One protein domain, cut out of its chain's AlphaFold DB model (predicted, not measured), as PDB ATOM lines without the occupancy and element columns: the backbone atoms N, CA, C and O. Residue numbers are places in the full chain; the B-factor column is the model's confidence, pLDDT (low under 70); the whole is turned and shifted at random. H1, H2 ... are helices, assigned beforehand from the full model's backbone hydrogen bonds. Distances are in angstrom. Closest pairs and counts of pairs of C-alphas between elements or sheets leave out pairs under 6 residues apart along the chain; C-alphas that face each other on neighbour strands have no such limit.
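AT A GLANCE: This is residues 50 to 173 of the 173 residues of an uncharacterized protein of Mytilus coruscus (UniProt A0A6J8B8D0). Little regular structure is here: a pair of helices, H1 and H3, set side by side and running opposite ways, with H2 as a separate arm after H1, and long stretches with no named element, residues 50 to 95, 133 to 148 and 159 to 173, making up much of the rest. The 124 printed residues include three named helices, in order H1, H2, H3, and no named strand. The class is all helix, with 41 residues in named elements. The whole is compact, radius of gyration of the C-alphas 15.8 A, rounded, spanning 44 by 42 by 32 A.

IN THESE COORDINATES: Pass residues 50 to 95, which hold no named element, and find C-alpha 96 at (48.976, 32.135, 57.944); H1 runs from there to residue 113, 26.0 A. H2, residues 120 to 132, covers 18.7 A. H3, residues 149 to 158, ends at C-alpha 158 (42.334, 26.425, 57.575).

HOW THE PARTS SIT: H1, with residues 100 to 107 alone, touches H3; their closest C-alphas, Arg 100 and Val 155, are 6.2 A apart. Their tilt of 38 degrees is only just steep. H2 is apart from both. In H1, H2 and H3 every O i to N i+4 pair is within hydrogen-bond range.

THE WHOLE: Ser 50 and Glu 164 have the farthest C-alphas, 50.0 A apart. The printed part has no cut. The H2 to H3 link is long. Look for pLDDT under 70 at residues 50 to 54, 134 to 143 and 172 to 173.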
ATOM      1  N   SER A  50      53.168  25.738  19.677       38.28
ATOM      2  CA  SER A  50      52.131  24.765  19.830       38.28
ATOM      3  C   SER A  50      51.348  25.281  21.016       38.28
ATOM      4  O   SER A  50      51.838  25.434  22.133       38.28
ATOM      5  N   ASN A  51      50.131  25.685  20.696       42.31
ATOM      6  CA  ASN A  51      49.037  25.929  21.601       42.31
ATOM      7  C   ASN A  51      48.780  24.588  22.323       42.31
ATOM      8  O   ASN A  51      47.833  23.875  21.986       42.31
ATOM      9  N   GLU A  52      49.728  24.177  23.180       43.41
ATOM     10  CA  GLU A  52      49.739  22.920  23.919       43.41
ATOM     11  C   GLU A  52      48.383  22.819  24.590       43.41
ATOM     12  O   GLU A  52      47.985  23.721  25.328       43.41
ATOM     13  N   GLY A  53      47.631  21.779  24.220       48.31
ATOM     14  CA  GLY A  53      46.225  21.653  24.566       48.31
ATOM     15  C   GLY A  53      46.012  21.954  26.042       48.31
ATOM     16  O   GLY A  53      46.525  21.225  26.889       48.31
ATOM     17  N   ASP A  54      45.286  23.043  26.322       64.94
ATOM     18  CA  ASP A  54      44.900  23.477  27.666       64.94
ATOM     19  C   ASP A  54      44.506  22.229  28.472       64.94
ATOM     20  O   ASP A  54      43.506  21.577  28.157       64.94
ATOM     21  N   PHE A  55      45.307  21.859  29.478       82.94
ATOM     22  CA  PHE A  55      44.988  20.721  30.335       82.94
ATOM     23  C   PHE A  55      43.628  20.989  30.983       82.94
ATOM     24  O   PHE A  55      43.479  21.902  31.803       82.94
ATOM     25  N   PHE A  56      42.625  20.212  30.575       91.12
ATOM     26  CA  PHE A  56      41.235  20.449  30.929       91.12
ATOM     27  C   PHE A  56      40.710  19.357  31.856       91.12
ATOM     28  O   PHE A  56      40.739  18.170  31.534       91.12
ATOM     29  N   ILE A  57      40.180  19.768  33.007       91.38
ATOM     30  CA  ILE A  57      39.523  18.882  33.964       91.38
ATOM     31  C   ILE A  57      38.013  18.995  33.761       91.38
ATOM     32  O   ILE A  57      37.411  20.032  34.061       91.38
ATOM     33  N   ALA A  58      37.398  17.903  33.303       91.12
ATOM     34  CA  ALA A  58      35.957  17.824  33.100       91.12
ATOM     35  C   ALA A  58      35.159  18.093  34.395       91.12
ATOM     36  O   ALA A  58      35.605  17.829  35.519       91.12
ATOM     37  N   GLN A  59      33.967  18.659  34.220       91.81
ATOM     38  CA  GLN A  59      32.986  18.882  35.284       91.81
ATOM     39  C   GLN A  59      32.031  17.683  35.340       91.81
ATOM     40  O   GLN A  59      31.728  17.096  34.305       91.81
ATOM     41  N   ASP A  60      31.541  17.331  36.526       92.62
ATOM     42  CA  ASP A  60      30.545  16.265  36.689       92.62
ATOM     43  C   ASP A  60      29.134  16.816  36.445       92.62
ATOM     44  O   ASP A  60      28.621  17.609  37.234       92.62
ATOM     45  N   GLU A  61      28.492  16.396  35.357       92.19
ATOM     46  CA  GLU A  61      27.158  16.872  34.975       92.19
ATOM     47  C   GLU A  61      26.060  16.492  35.978       92.19
ATOM     48  O   GLU A  61      25.054  17.197  36.064       92.19
ATOM     49  N   ASN A  62      26.272  15.435  36.770       94.56
ATOM     50  CA  ASN A  62      25.310  14.954  37.765       94.56
ATOM     51  C   ASN A  62      25.396  15.704  39.100       94.56
ATOM     52  O   ASN A  62      24.557  15.509  39.980       94.56
ATOM     53  N   SER A  63      26.427  16.531  39.281       95.25
ATOM     54  CA  SER A  63      26.646  17.291  40.506       95.25
ATOM     55  C   SER A  63      26.080  18.707  40.396       95.25
ATOM     56  O   SER A  63      26.142  19.355  39.350       95.25
ATOM     57  N   GLU A  64      25.579  19.233  41.516       96.12
ATOM     58  CA  GLU A  64      25.127  20.621  41.590       96.12
ATOM     59  C   GLU A  64      26.280  21.605  41.348       96.12
ATOM     60  O   GLU A  64      27.407  21.437  41.834       96.12
ATOM     61  N   GLU A  65      25.984  22.670  40.604       97.06
ATOM     62  CA  GLU A  65      26.946  23.727  40.317       97.06
ATOM     63  C   GLU A  65      27.077  24.690  41.491       97.06
ATOM     64  O   GLU A  65      26.099  25.229  42.009       97.06
ATOM     65  N   CYS A  66      28.314  24.976  41.889       97.44
ATOM     66  CA  CYS A  66      28.556  25.972  42.915       97.44
ATOM     67  C   CYS A  66      28.350  27.395  42.363       97.44
ATOM     68  O   CYS A  66      29.098  27.804  41.470       97.44
ATOM     69  N   PRO A  67      27.489  28.235  42.969       96.81
ATOM     70  CA  PRO A  67      27.255  29.603  42.493       96.81
ATOM     71  C   PRO A  67      28.496  30.507  42.604       96.81
ATOM     72  O   PRO A  67      28.588  31.548  41.953       96.81
ATOM     73  N   ASN A  68      29.479  30.123  43.427       96.44
ATOM     74  CA  ASN A  68      30.704  30.888  43.626       96.44
ATOM     75  C   ASN A  68      31.778  30.533  42.588       96.44
ATOM     76  O   ASN A  68      32.250  31.422  41.880       96.44
ATOM     77  N   CYS A  69      32.171  29.262  42.482       96.81
ATOM     78  CA  CYS A  69      33.266  28.835  41.599       96.81
ATOM     79  C   CYS A  69      32.817  28.256  40.253       96.81
ATOM     80  O   CYS A  69      33.679  27.965  39.434       96.81
ATOM     81  N   LEU A  70      31.510  28.091  40.021       97.44
ATOM     82  CA  LEU A  70      30.915  27.523  38.799       97.44
ATOM     83  C   LEU A  70      31.332  26.078  38.480       97.44
ATOM     84  O   LEU A  70      31.053  25.580  37.398       97.44
ATOM     85  N   CYS A  71      31.996  25.395  39.414       97.25
ATOM     86  CA  CYS A  71      32.360  23.989  39.262       97.25
ATOM     87  C   CYS A  71      31.225  23.062  39.721       97.25
ATOM     88  O   CYS A  71      30.446  23.431  40.610       97.25
ATOM     89  N   ARG A  72      31.201  21.848  39.159       96.81
ATOM     90  CA  ARG A  72      30.320  20.726  39.492       96.81
ATOM     91  C   ARG A  72      31.156  19.479  39.844       96.81
ATOM     92  O   ARG A  72      31.816  18.930  38.962       96.81
ATOM     93  N   PRO A  73      31.160  19.027  41.110       96.88
ATOM     94  CA  PRO A  73      30.710  19.767  42.289       96.88
ATOM     95  C   PRO A  73      31.628  20.973  42.568       96.88
ATOM     96  O   PRO A  73      32.610  21.220  41.865       96.88
ATOM     97  N   CYS A  74      31.333  21.730  43.629       98.00
ATOM     98  CA  CYS A  74      32.176  22.837  44.085       98.00
ATOM     99  C   CYS A  74      33.672  22.466  44.134       98.00
ATOM    100  O   CYS A  74      34.026  21.366  44.551       98.00
ATOM    101  N   ILE A  75      34.571  23.395  43.788       97.50
ATOM    102  CA  ILE A  75      36.022  23.147  43.842       97.50
ATOM    103  C   ILE A  75      36.526  22.815  45.254       97.50
ATOM    104  O   ILE A  75      37.568  22.194  45.405       97.50
ATOM    105  N   THR A  76      35.780  23.224  46.282       97.38
ATOM    106  CA  THR A  76      36.048  22.928  47.694       97.38
ATOM    107  C   THR A  76      35.235  21.741  48.218       97.38
ATOM    108  O   THR A  76      35.184  21.522  49.421       97.38
ATOM    109  N   ASN A  77      34.564  20.989  47.342       96.81
ATOM    110  CA  ASN A  77      33.900  19.740  47.705       96.81
ATOM    111  C   ASN A  77      34.941  18.638  47.943       96.81
ATOM    112  O   ASN A  77      35.933  18.565  47.225       96.81
ATOM    113  N   GLU A  78      34.670  17.742  48.889       94.81
ATOM    114  CA  GLU A  78      35.551  16.625  49.243       94.81
ATOM    115  C   GLU A  78      35.905  15.718  48.049       94.81
ATOM    116  O   GLU A  78      37.024  15.226  47.955       94.81
ATOM    117  N   ARG A  79      35.007  15.564  47.066       93.81
ATOM    118  CA  ARG A  79      35.288  14.821  45.820       93.81
ATOM    119  C   ARG A  79      36.387  15.459  44.964       93.81
ATOM    120  O   ARG A  79      37.004  14.781  44.155       93.81
ATOM    121  N   ASN A  80      36.617  16.761  45.135       94.62
ATOM    122  CA  ASN A  80      37.679  17.520  44.479       94.62
ATOM    123  C   ASN A  80      38.915  17.693  45.377       94.62
ATOM    124  O   ASN A  80      39.820  18.454  45.015       94.62
ATOM    125  N   ARG A  81      38.971  17.016  46.534       94.69
ATOM    126  CA  ARG A  81      40.082  17.119  47.481       94.69
ATOM    127  C   ARG A  81      41.406  16.791  46.805       94.69
ATOM    128  O   ARG A  81      41.528  15.831  46.052       94.69
ATOM    129  N   GLN A  82      42.403  17.619  47.088       94.69
ATOM    130  CA  GLN A  82      43.752  17.472  46.554       94.69
ATOM    131  C   GLN A  82      44.719  17.094  47.673       94.69
ATOM    132  O   GLN A  82      44.495  17.445  48.830       94.69
ATOM    133  N   LEU A  83      45.844  16.463  47.326       95.38
ATOM    134  CA  LEU A  83      46.879  16.058  48.292       95.38
ATOM    135  C   LEU A  83      47.437  17.222  49.123       95.38
ATOM    136  O   LEU A  83      47.901  17.028  50.238       95.38
ATOM    137  N   TRP A  84      47.397  18.441  48.583       95.44
ATOM    138  CA  TRP A  84      47.872  19.642  49.265       95.44
ATOM    139  C   TRP A  84      46.818  20.290  50.175       95.44
ATOM    140  O   TRP A  84      47.098  21.354  50.728       95.44
ATOM    141  N   TRP A  85      45.607  19.740  50.297       96.12
ATOM    142  CA  TRP A  85      44.602  20.254  51.233       96.12
ATOM    143  C   TRP A  85      45.034  20.034  52.678       96.12
ATOM    144  O   TRP A  85      45.721  19.066  52.991       96.12
ATOM    145  N   GLU A  86      44.616  20.938  53.557       95.62
ATOM    146  CA  GLU A  86      44.849  20.760  54.986       95.62
ATOM    147  C   GLU A  86      43.824  19.783  55.560       95.62
ATOM    148  O   GLU A  86      42.637  19.836  55.229       95.62
ATOM    149  N   ASN A  87      44.290  18.895  56.436       92.44
ATOM    150  CA  ASN A  87      43.420  17.959  57.143       92.44
ATOM    151  C   ASN A  87      42.755  18.614  58.361       92.44
ATOM    152  O   ASN A  87      41.658  18.221  58.747       92.44
ATOM    153  N   GLU A  88      43.415  19.615  58.944       94.06
ATOM    154  CA  GLU A  88      43.013  20.277  60.181       94.06
ATOM    155  C   GLU A  88      43.226  21.791  60.078       94.06
ATOM    156  O   GLU A  88      44.022  22.279  59.270       94.06
ATOM    157  N   ASN A  89      42.509  22.544  60.912       96.31
ATOM    158  CA  ASN A  89      42.683  23.990  60.986       96.31
ATOM    159  C   ASN A  89      43.923  24.332  61.804       96.31
ATOM    160  O   ASN A  89      44.150  23.787  62.883       96.31
ATOM    161  N   HIS A  90      44.689  25.297  61.314       95.12
ATOM    162  CA  HIS A  90      45.840  25.826  62.025       95.12
ATOM    163  C   HIS A  90      45.389  26.868  63.053       95.12
ATOM    164  O   HIS A  90      44.414  27.588  62.813       95.12
ATOM    165  N   PRO A  91      46.111  27.017  64.176       95.56
ATOM    166  CA  PRO A  91      45.886  28.133  65.082       95.56
ATOM    167  C   PRO A  91      46.185  29.470  64.391       95.56
ATOM    168  O   PRO A  91      46.885  29.553  63.372       95.56
ATOM    169  N   GLU A  92      45.661  30.544  64.966       94.88
ATOM    170  CA  GLU A  92      45.886  31.906  64.493       94.88
ATOM    171  C   GLU A  92      47.376  32.265  64.570       94.88
ATOM    172  O   GLU A  92      48.018  32.134  65.612       94.88
ATOM    173  N   HIS A  93      47.957  32.697  63.449       93.62
ATOM    174  CA  HIS A  93      49.385  32.999  63.375       93.62
ATOM    175  C   HIS A  93      49.699  33.962  62.221       93.62
ATOM    176  O   HIS A  93      49.098  33.882  61.152       93.62
ATOM    177  N   GLN A  94      50.706  34.832  62.366       92.06
ATOM    178  CA  GLN A  94      51.092  35.796  61.315       92.06
ATOM    179  C   GLN A  94      51.490  35.110  59.990       92.06
ATOM    180  O   GLN A  94      51.093  35.537  58.903       92.06
ATOM    181  N   ARG A  95      52.204  33.978  60.080       93.94
ATOM    182  CA  ARG A  95      52.573  33.116  58.932       93.94
ATOM    183  C   ARG A  95      51.384  32.632  58.092       93.94
ATOM    184  O   ARG A  95      51.568  32.327  56.914       93.94
ATOM    185  N   ASN A  96      50.172  32.598  58.650       95.25
ATOM    186  CA  ASN A  96      48.976  32.135  57.944       95.25
ATOM    187  C   ASN A  96      48.708  32.979  56.694       95.25
ATOM    188  O   ASN A  96      48.240  32.459  55.687       95.25
ATOM    189  N   ALA A  97      49.087  34.262  56.690       92.25
ATOM    190  CA  ALA A  97      48.973  35.104  55.501       92.25
ATOM    191  C   ALA A  97      49.776  34.573  54.303       92.25
ATOM    192  O   ALA A  97      49.293  34.640  53.172       92.25
ATOM    193  N   TYR A  98      50.970  34.031  54.546       92.88
ATOM    194  CA  TYR A  98      51.799  33.418  53.511       92.88
ATOM    195  C   TYR A  98      51.200  32.087  53.038       92.88
ATOM    196  O   TYR A  98      51.022  31.890  51.837       92.88
ATOM    197  N   LEU A  99      50.786  31.228  53.975       95.69
ATOM    198  CA  LEU A  99      50.188  29.924  53.667       95.69
ATOM    199  C   LEU A  99      48.900  30.064  52.845       95.69
ATOM    200  O   LEU A  99      48.730  29.386  51.833       95.69
ATOM    201  N   ARG A 100      48.034  31.028  53.189       95.50
ATOM    202  CA  ARG A 100      46.837  31.334  52.392       95.50
ATOM    203  C   ARG A 100      47.178  31.716  50.957       95.50
ATOM    204  O   ARG A 100      46.500  31.261  50.042       95.50
ATOM    205  N   LYS A 101      48.214  32.539  50.742       92.62
ATOM    206  CA  LYS A 101      48.637  32.937  49.388       92.62
ATOM    207  C   LYS A 101      49.070  31.727  48.561       92.62
ATOM    208  O   LYS A 101      48.697  31.661  47.393       92.62
ATOM    209  N   ASP A 102      49.806  30.786  49.150       95.31
ATOM    210  CA  ASP A 102      50.166  29.534  48.474       95.31
ATOM    211  C   ASP A 102      48.917  28.726  48.086       95.31
ATOM    212  O   ASP A 102      48.732  28.399  46.912       95.31
ATOM    213  N   LYS A 103      47.987  28.508  49.027       96.81
ATOM    214  CA  LYS A 103      46.740  27.783  48.730       96.81
ATOM    215  C   LYS A 103      45.905  28.470  47.654       96.81
ATOM    216  O   LYS A 103      45.400  27.799  46.758       96.81
ATOM    217  N   TYR A 104      45.791  29.799  47.687       96.00
ATOM    218  CA  TYR A 104      45.072  30.546  46.656       96.00
ATOM    219  C   TYR A 104      45.675  30.345  45.267       96.00
ATOM    220  O   TYR A 104      44.913  30.201  44.316       96.00
ATOM    221  N   LYS A 105      47.007  30.282  45.130       94.56
ATOM    222  CA  LYS A 105      47.651  29.982  43.840       94.56
ATOM    223  C   LYS A 105      47.279  28.584  43.340       94.56
ATOM    224  O   LYS A 105      46.893  28.436  42.188       94.56
ATOM    225  N   ARG A 106      47.309  27.576  44.217       96.56
ATOM    226  CA  ARG A 106      46.948  26.188  43.861       96.56
ATOM    227  C   ARG A 106      45.486  26.054  43.439       96.56
ATOM    228  O   ARG A 106      45.187  25.404  42.437       96.56
ATOM    229  N   PHE A 107      44.578  26.702  44.170       97.56
ATOM    230  CA  PHE A 107      43.173  26.785  43.772       97.56
ATOM    231  C   PHE A 107      42.996  27.557  42.464       97.56
ATOM    232  O   PHE A 107      42.178  27.159  41.641       97.56
ATOM    233  N   TRP A 108      43.772  28.621  42.246       96.38
ATOM    234  CA  TRP A 108      43.705  29.389  41.009       96.38
ATOM    235  C   TRP A 108      44.028  28.526  39.786       96.38
ATOM    236  O   TRP A 108      43.261  28.530  38.825       96.38
ATOM    237  N   THR A 109      45.096  27.731  39.857       94.50
ATOM    238  CA  THR A 109      45.474  26.786  38.794       94.50
ATOM    239  C   THR A 109      44.400  25.720  38.574       94.50
ATOM    240  O   THR A 109      44.046  25.418  37.441       94.50
ATOM    241  N   ASN A 110      43.805  25.190  39.644       95.44
ATOM    242  CA  ASN A 110      42.714  24.218  39.515       95.44
ATOM    243  C   ASN A 110      41.479  24.802  38.809       95.44
ATOM    244  O   ASN A 110      40.838  24.128  38.009       95.44
ATOM    245  N   LEU A 111      41.144  26.059  39.094       96.62
ATOM    246  CA  LEU A 111      40.039  26.762  38.442       96.62
ATOM    247  C   LEU A 111      40.361  27.119  36.983       96.62
ATOM    248  O   LEU A 111      39.456  27.103  36.147       96.62
ATOM    249  N   LEU A 112      41.636  27.373  36.667       94.81
ATOM    250  CA  LEU A 112      42.115  27.576  35.298       94.81
ATOM    251  C   LEU A 112      41.868  26.326  34.450       94.81
ATOM    252  O   LEU A 112      41.189  26.417  33.432       94.81
ATOM    253  N   HIS A 113      42.327  25.162  34.917       94.31
ATOM    254  CA  HIS A 113      42.149  23.882  34.216       94.31
ATOM    255  C   HIS A 113      40.680  23.458  34.095       94.31
ATOM    256  O   HIS A 113      40.330  22.579  33.320       94.31
ATOM    257  N   ARG A 114      39.788  24.093  34.855       94.88
ATOM    258  CA  ARG A 114      38.338  23.887  34.799       94.88
ATOM    259  C   ARG A 114      37.605  24.924  33.946       94.88
ATOM    260  O   ARG A 114      36.377  24.938  33.933       94.88
ATOM    261  N   GLY A 115      38.338  25.820  33.282       94.19
ATOM    262  CA  GLY A 115      37.793  26.850  32.397       94.19
ATOM    263  C   GLY A 115      37.064  27.994  33.108       94.19
ATOM    264  O   GLY A 115      36.477  28.847  32.445       94.19
ATOM    265  N   VAL A 116      37.112  28.071  34.443       95.62
ATOM    266  CA  VAL A 116      36.297  29.022  35.222       95.62
ATOM    267  C   VAL A 116      36.641  30.470  34.883       95.62
ATOM    268  O   VAL A 116      35.756  31.318  34.804       95.62
ATOM    269  N   TRP A 117      37.916  30.761  34.625       94.25
ATOM    270  CA  TRP A 117      38.375  32.115  34.298       94.25
ATOM    271  C   TRP A 117      37.939  32.603  32.917       94.25
ATOM    272  O   TRP A 117      37.911  33.811  32.678       94.25
ATOM    273  N   LYS A 118      37.556  31.674  32.037       92.19
ATOM    274  CA  LYS A 118      37.016  31.952  30.702       92.19
ATOM    275  C   LYS A 118      35.475  31.929  30.686       92.19
ATOM    276  O   LYS A 118      34.885  32.353  29.696       92.19
ATOM    277  N   ASP A 119      34.810  31.495  31.767       95.06
ATOM    278  CA  ASP A 119      33.342  31.419  31.844       95.06
ATOM    279  C   ASP A 119      32.703  32.829  31.762       95.06
ATOM    280  O   ASP A 119      33.054  33.723  32.549       95.06
ATOM    281  N   PRO A 120      31.723  33.059  30.863       95.75
ATOM    282  CA  PRO A 120      31.060  34.358  30.705       95.75
ATOM    283  C   PRO A 120      30.454  34.929  31.995       95.75
ATOM    284  O   PRO A 120      30.492  36.143  32.226       95.75
ATOM    285  N   ARG A 121      29.924  34.073  32.873       96.25
ATOM    286  CA  ARG A 121      29.317  34.457  34.157       96.25
ATOM    287  C   ARG A 121      30.380  34.892  35.158       96.25
ATOM    288  O   ARG A 121      30.145  35.792  35.968       96.25
ATOM    289  N   TYR A 122      31.563  34.277  35.129       95.69
ATOM    290  CA  TYR A 122      32.712  34.764  35.891       95.69
ATOM    291  C   TYR A 122      33.178  36.133  35.376       95.69
ATOM    292  O   TYR A 122      33.319  37.066  36.169       95.69
ATOM    293  N   LEU A 123      33.340  36.285  34.059       92.81
ATOM    294  CA  LEU A 123      33.768  37.545  33.446       92.81
ATOM    295  C   LEU A 123      32.806  38.701  33.759       92.81
ATOM    296  O   LEU A 123      33.254  39.821  34.022       92.81
ATOM    297  N   LEU A 124      31.495  38.435  33.790       92.69
ATOM    298  CA  LEU A 124      30.490  39.409  34.213       92.69
ATOM    299  C   LEU A 124      30.687  39.825  35.679       92.69
ATOM    300  O   LEU A 124      30.806  41.017  35.958       92.69
ATOM    301  N   ARG A 125      30.821  38.860  36.600       92.81
ATOM    302  CA  ARG A 125      31.077  39.133  38.028       92.81
ATOM    303  C   ARG A 125      32.362  39.936  38.238       92.81
ATOM    304  O   ARG A 125      32.369  40.895  39.009       92.81
ATOM    305  N   LYS A 126      33.435  39.602  37.510       90.69
ATOM    306  CA  LYS A 126      34.703  40.351  37.527       90.69
ATOM    307  C   LYS A 126      34.508  41.793  37.066       90.69
ATOM    308  O   LYS A 126      34.964  42.720  37.734       90.69
ATOM    309  N   ARG A 127      33.784  41.995  35.964       88.44
ATOM    310  CA  ARG A 127      33.464  43.326  35.431       88.44
ATOM    311  C   ARG A 127      32.656  44.158  36.424       88.44
ATOM    312  O   ARG A 127      32.961  45.332  36.611       88.44
ATOM    313  N   GLU A 128      31.644  43.578  37.061       89.94
ATOM    314  CA  GLU A 128      30.822  44.272  38.057       89.94
ATOM    315  C   GLU A 128      31.617  44.671  39.299       89.94
ATOM    316  O   GLU A 128      31.505  45.809  39.756       89.94
ATOM    317  N   ALA A 129      32.459  43.772  39.815       87.00
ATOM    318  CA  ALA A 129      33.332  44.070  40.945       87.00
ATOM    319  C   ALA A 129      34.299  45.218  40.620       87.00
ATOM    320  O   ALA A 129      34.427  46.152  41.409       87.00
ATOM    321  N   LEU A 130      34.897  45.200  39.423       83.94
ATOM    322  CA  LEU A 130      35.746  46.286  38.932       83.94
ATOM    323  C   LEU A 130      34.993  47.615  38.819       83.94
ATOM    324  O   LEU A 130      35.551  48.656  39.143       83.94
ATOM    325  N   ARG A 131      33.721  47.611  38.384       83.12
ATOM    326  CA  ARG A 131      32.908  48.840  38.295       83.12
ATOM    327  C   ARG A 131      32.651  49.487  39.653       83.12
ATOM    328  O   ARG A 131      32.495  50.702  39.693       83.12
ATOM    329  N   ARG A 132      32.564  48.689  40.719       83.31
ATOM    330  CA  ARG A 132      32.296  49.160  42.085       83.31
ATOM    331  C   ARG A 132      33.553  49.629  42.815       83.31
ATOM    332  O   ARG A 132      33.420  50.219  43.881       83.31
ATOM    333  N   ASP A 133      34.746  49.365  42.280       76.19
ATOM    334  CA  ASP A 133      35.988  49.747  42.945       76.19
ATOM    335  C   ASP A 133      36.257  51.261  42.807       76.19
ATOM    336  O   ASP A 133      36.461  51.750  41.691       76.19
ATOM    337  N   PRO A 134      36.316  52.022  43.918       69.12
ATOM    338  CA  PRO A 134      36.661  53.445  43.892       69.12
ATOM    339  C   PRO A 134      38.081  53.732  43.368       69.12
ATOM    340  O   PRO A 134      38.381  54.865  42.995       69.12
ATOM    341  N   ARG A 135      38.972  52.731  43.305       67.56
ATOM    342  CA  ARG A 135      40.362  52.873  42.828       67.56
ATOM    343  C   ARG A 135      40.510  52.728  41.308       67.56
ATOM    344  O   ARG A 135      41.605  52.907  40.778       67.56
ATOM    345  N   ARG A 136      39.414  52.458  40.591       62.44
ATOM    346  CA  ARG A 136      39.379  52.122  39.155       62.44
ATOM    347  C   ARG A 136      39.860  53.228  38.207       62.44
ATOM    348  O   ARG A 136      40.075  52.955  37.032       62.44
ATOM    349  N   HIS A 137      40.046  54.464  38.670       55.50
ATOM    350  CA  HIS A 137      40.352  55.618  37.811       55.50
ATOM    351  C   HIS A 137      41.607  55.481  36.919       55.50
ATOM    352  O   HIS A 137      41.828  56.356  36.086       55.50
ATOM    353  N   LYS A 138      42.420  54.420  37.052       53.34
ATOM    354  CA  LYS A 138      43.684  54.263  36.317       53.34
ATOM    355  C   LYS A 138      43.859  52.998  35.462       53.34
ATOM    356  O   LYS A 138      44.832  52.972  34.718       53.34
ATOM    357  N   CYS A 139      42.965  51.999  35.478       50.47
ATOM    358  CA  CYS A 139      43.202  50.753  34.720       50.47
ATOM    359  C   CYS A 139      42.018  50.288  33.854       50.47
ATOM    360  O   CYS A 139      40.903  50.082  34.331       50.47
ATOM    361  N   VAL A 140      42.305  50.063  32.563       47.78
ATOM    362  CA  VAL A 140      41.397  49.468  31.559       47.78
ATOM    363  C   VAL A 140      41.472  47.931  31.575       47.78
ATOM    364  O   VAL A 140      40.497  47.265  31.237       47.78
ATOM    365  N   TYR A 141      42.583  47.364  32.058       50.62
ATOM    366  CA  TYR A 141      42.808  45.925  32.221       50.62
ATOM    367  C   TYR A 141      43.390  45.635  33.610       50.62
ATOM    368  O   TYR A 141      44.396  46.229  33.982       50.62
ATOM    369  N   HIS A 142      42.783  44.707  34.358       61.72
ATOM    370  CA  HIS A 142      43.353  44.178  35.603       61.72
ATOM    371  C   HIS A 142      43.767  42.721  35.414       61.72
ATOM    372  O   HIS A 142      42.954  41.880  35.014       61.72
ATOM    373  N   ARG A 143      45.033  42.425  35.731       69.94
ATOM    374  CA  ARG A 143      45.641  41.098  35.542       69.94
ATOM    375  C   ARG A 143      45.093  40.038  36.496       69.94
ATOM    376  O   ARG A 143      45.124  38.858  36.173       69.94
ATOM    377  N   ARG A 144      44.605  40.440  37.670       82.44
ATOM    378  CA  ARG A 144      44.229  39.509  38.742       82.44
ATOM    379  C   ARG A 144      42.806  38.990  38.607       82.44
ATOM    380  O   ARG A 144      41.905  39.717  38.193       82.44
ATOM    381  N   ASP A 145      42.618  37.735  38.991       90.81
ATOM    382  CA  ASP A 145      41.318  37.076  39.044       90.81
ATOM    383  C   ASP A 145      40.686  37.123  40.431       90.81
ATOM    384  O   ASP A 145      41.364  37.136  41.462       90.81
ATOM    385  N   LEU A 146      39.354  37.132  40.451       92.12
ATOM    386  CA  LEU A 146      38.575  37.113  41.681       92.12
ATOM    387  C   LEU A 146      38.448  35.686  42.191       92.12
ATOM    388  O   LEU A 146      37.684  34.883  41.655       92.12
ATOM    389  N   MET A 147      39.165  35.391  43.271       94.94
ATOM    390  CA  MET A 147      39.046  34.104  43.942       94.94
ATOM    391  C   MET A 147      37.607  33.885  44.461       94.94
ATOM    392  O   MET A 147      37.090  34.758  45.168       94.94
ATOM    393  N   PRO A 148      36.950  32.747  44.155       96.44
ATOM    394  CA  PRO A 148      35.596  32.453  44.609       96.44
ATOM    395  C   PRO A 148      35.449  32.431  46.131       96.44
ATOM    396  O   PRO A 148      36.340  31.978  46.851       96.44
ATOM    397  N   LYS A 149      34.268  32.830  46.618       96.44
ATOM    398  CA  LYS A 149      33.949  32.870  48.053       96.44
ATOM    399  C   LYS A 149      34.150  31.523  48.752       96.44
ATOM    400  O   LYS A 149      34.747  31.503  49.817       96.44
ATOM    401  N   CYS A 150      33.749  30.416  48.121       97.75
ATOM    402  CA  CYS A 150      33.934  29.070  48.674       97.75
ATOM    403  C   CYS A 150      35.412  28.748  48.958       97.75
ATOM    404  O   CYS A 150      35.731  28.195  50.004       97.75
ATOM    405  N   VAL A 151      36.329  29.166  48.074       97.69
ATOM    406  CA  VAL A 151      37.778  29.007  48.282       97.69
ATOM    407  C   VAL A 151      38.270  29.927  49.395       97.69
ATOM    408  O   VAL A 151      39.049  29.498  50.244       97.69
ATOM    409  N   LEU A 152      37.827  31.189  49.405       96.81
ATOM    410  CA  LEU A 152      38.197  32.137  50.455       96.81
ATOM    411  C   LEU A 152      37.770  31.634  51.836       96.81
ATOM    412  O   LEU A 152      38.567  31.699  52.761       96.81
ATOM    413  N   GLU A 153      36.545  31.137  51.977       96.88
ATOM    414  CA  GLU A 153      36.014  30.620  53.239       96.88
ATOM    415  C   GLU A 153      36.810  29.404  53.719       96.88
ATOM    416  O   GLU A 153      37.335  29.443  54.830       96.88
ATOM    417  N   LEU A 154      37.013  28.395  52.863       97.44
ATOM    418  CA  LEU A 154      37.767  27.190  53.223       97.44
ATOM    419  C   LEU A 154      39.215  27.509  53.630       97.44
ATOM    420  O   LEU A 154      39.692  27.094  54.682       97.44
ATOM    421  N   VAL A 155      39.925  28.298  52.822       97.38
ATOM    422  CA  VAL A 155      41.334  28.621  53.089       97.38
ATOM    423  C   VAL A 155      41.485  29.514  54.326       97.38
ATOM    424  O   VAL A 155      42.488  29.423  55.033       97.38
ATOM    425  N   ARG A 156      40.510  30.383  54.618       96.38
ATOM    426  CA  ARG A 156      40.508  31.206  55.839       96.38
ATOM    427  C   ARG A 156      40.143  30.401  57.082       96.38
ATOM    428  O   ARG A 156      40.660  30.734  58.141       96.38
ATOM    429  N   GLN A 157      39.323  29.362  56.938       96.56
ATOM    430  CA  GLN A 157      39.048  28.391  57.993       96.56
ATOM    431  C   GLN A 157      40.309  27.589  58.344       96.56
ATOM    432  O   GLN A 157      40.642  27.483  59.520       96.56
ATOM    433  N   TRP A 158      41.058  27.112  57.342       97.44
ATOM    434  CA  TRP A 158      42.334  26.425  57.575       97.44
ATOM    435  C   TRP A 158      43.401  27.327  58.190       97.44
ATOM    436  O   TRP A 158      44.205  26.873  58.995       97.44
ATOM    437  N   PHE A 159      43.431  28.601  57.796       96.88
ATOM    438  CA  PHE A 159      44.487  29.541  58.158       96.88
ATOM    439  C   PHE A 159      43.889  30.869  58.634       96.88
ATOM    440  O   PHE A 159      43.896  31.858  57.880       96.88
ATOM    441  N   PRO A 160      43.375  30.935  59.872       96.56
ATOM    442  CA  PRO A 160      42.734  32.133  60.388       96.56
ATOM    443  C   PRO A 160      43.724  33.294  60.562       96.56
ATOM    444  O   PRO A 160      44.946  33.109  60.623       96.56
ATOM    445  N   ASN A 161      43.199  34.518  60.553       93.75
ATOM    446  CA  ASN A 161      43.943  35.702  60.988       93.75
ATOM    447  C   ASN A 161      44.000  35.765  62.518       93.75
ATOM    448  O   ASN A 161      43.253  35.066  63.185       93.75
ATOM    449  N   LEU A 162      44.854  36.639  63.050       91.50
ATOM    450  CA  LEU A 162      44.753  37.050  64.451       91.50
ATOM    451  C   LEU A 162      43.408  37.770  64.693       91.50
ATOM    452  O   LEU A 162      42.920  38.418  63.759       91.50
ATOM    453  N   PRO A 163      42.839  37.740  65.915       87.31
ATOM    454  CA  PRO A 163      41.478  38.222  66.179       87.31
ATOM    455  C   PRO A 163      41.283  39.704  65.842       87.31
ATOM    456  O   PRO A 163      40.230  40.120  65.368       87.31
ATOM    457  N   GLU A 164      42.332  40.504  66.032       89.12
ATOM    458  CA  GLU A 164      42.332  41.949  65.785       89.12
ATOM    459  C   GLU A 164      42.583  42.307  64.308       89.12
ATOM    460  O   GLU A 164      42.457  43.465  63.906       89.12
ATOM    461  N   GLN A 165      42.935  41.327  63.468       87.75
ATOM    462  CA  GLN A 165      43.351  41.561  62.090       87.75
ATOM    463  C   GLN A 165      42.262  41.173  61.084       87.75
ATOM    464  O   GLN A 165      42.038  40.003  60.769       87.75
ATOM    465  N   GLN A 166      41.665  42.178  60.444       88.62
ATOM    466  CA  GLN A 166      40.728  41.947  59.345       88.62
ATOM    467  C   GLN A 166      41.418  41.347  58.110       88.62
ATOM    468  O   GLN A 166      42.581  41.628  57.797       88.62
ATOM    469  N   TYR A 167      40.690  40.508  57.367       86.94
ATOM    470  CA  TYR A 167      41.172  40.016  56.081       86.94
ATOM    471  C   TYR A 167      41.221  41.155  55.072       86.94
ATOM    472  O   TYR A 167      40.203  41.770  54.761       86.94
ATOM    473  N   MET A 168      42.399  41.374  54.492       81.12
ATOM    474  CA  MET A 168      42.524  42.273  53.355       81.12
ATOM    475  C   MET A 168      41.697  41.734  52.180       81.12
ATOM    476  O   MET A 168      41.733  40.539  51.865       81.12
ATOM    477  N   GLY A 169      40.916  42.627  51.572       76.00
ATOM    478  CA  GLY A 169      40.138  42.342  50.373       76.00
ATOM    479  C   GLY A 169      41.020  42.117  49.144       76.00
ATOM    480  O   GLY A 169      42.250  42.087  49.219       76.00
ATOM    481  N   HIS A 170      40.380  41.958  47.988       75.25
ATOM    482  CA  HIS A 170      41.102  41.821  46.730       75.25
ATOM    483  C   HIS A 170      41.854  43.120  46.406       75.25
ATOM    484  O   HIS A 170      41.258  44.194  46.350       75.25
ATOM    485  N   MET A 171      43.165  43.008  46.198       70.44
ATOM    486  CA  MET A 171      44.014  44.122  45.792       70.44
ATOM    487  C   MET A 171      44.182  44.076  44.278       70.44
ATOM    488  O   MET A 171      44.920  43.232  43.757       70.44
ATOM    489  N   TRP A 172      43.470  44.973  43.602       66.62
ATOM    490  CA  TRP A 172      43.573  45.191  42.168       66.62
ATOM    491  C   TRP A 172      44.925  45.851  41.857       66.62
ATOM    492  O   TRP A 172      45.214  46.932  42.366       66.62
ATOM    493  N   GLU A 173      45.768  45.157  41.089       57.84
ATOM    494  CA  GLU A 173      47.052  45.646  40.555       57.84
ATOM    495  C   GLU A 173      46.938  45.892  39.058       57.84
ATOM    496  O   GLU A 173      46.384  44.997  38.364       57.84
TER     497      GLU A 173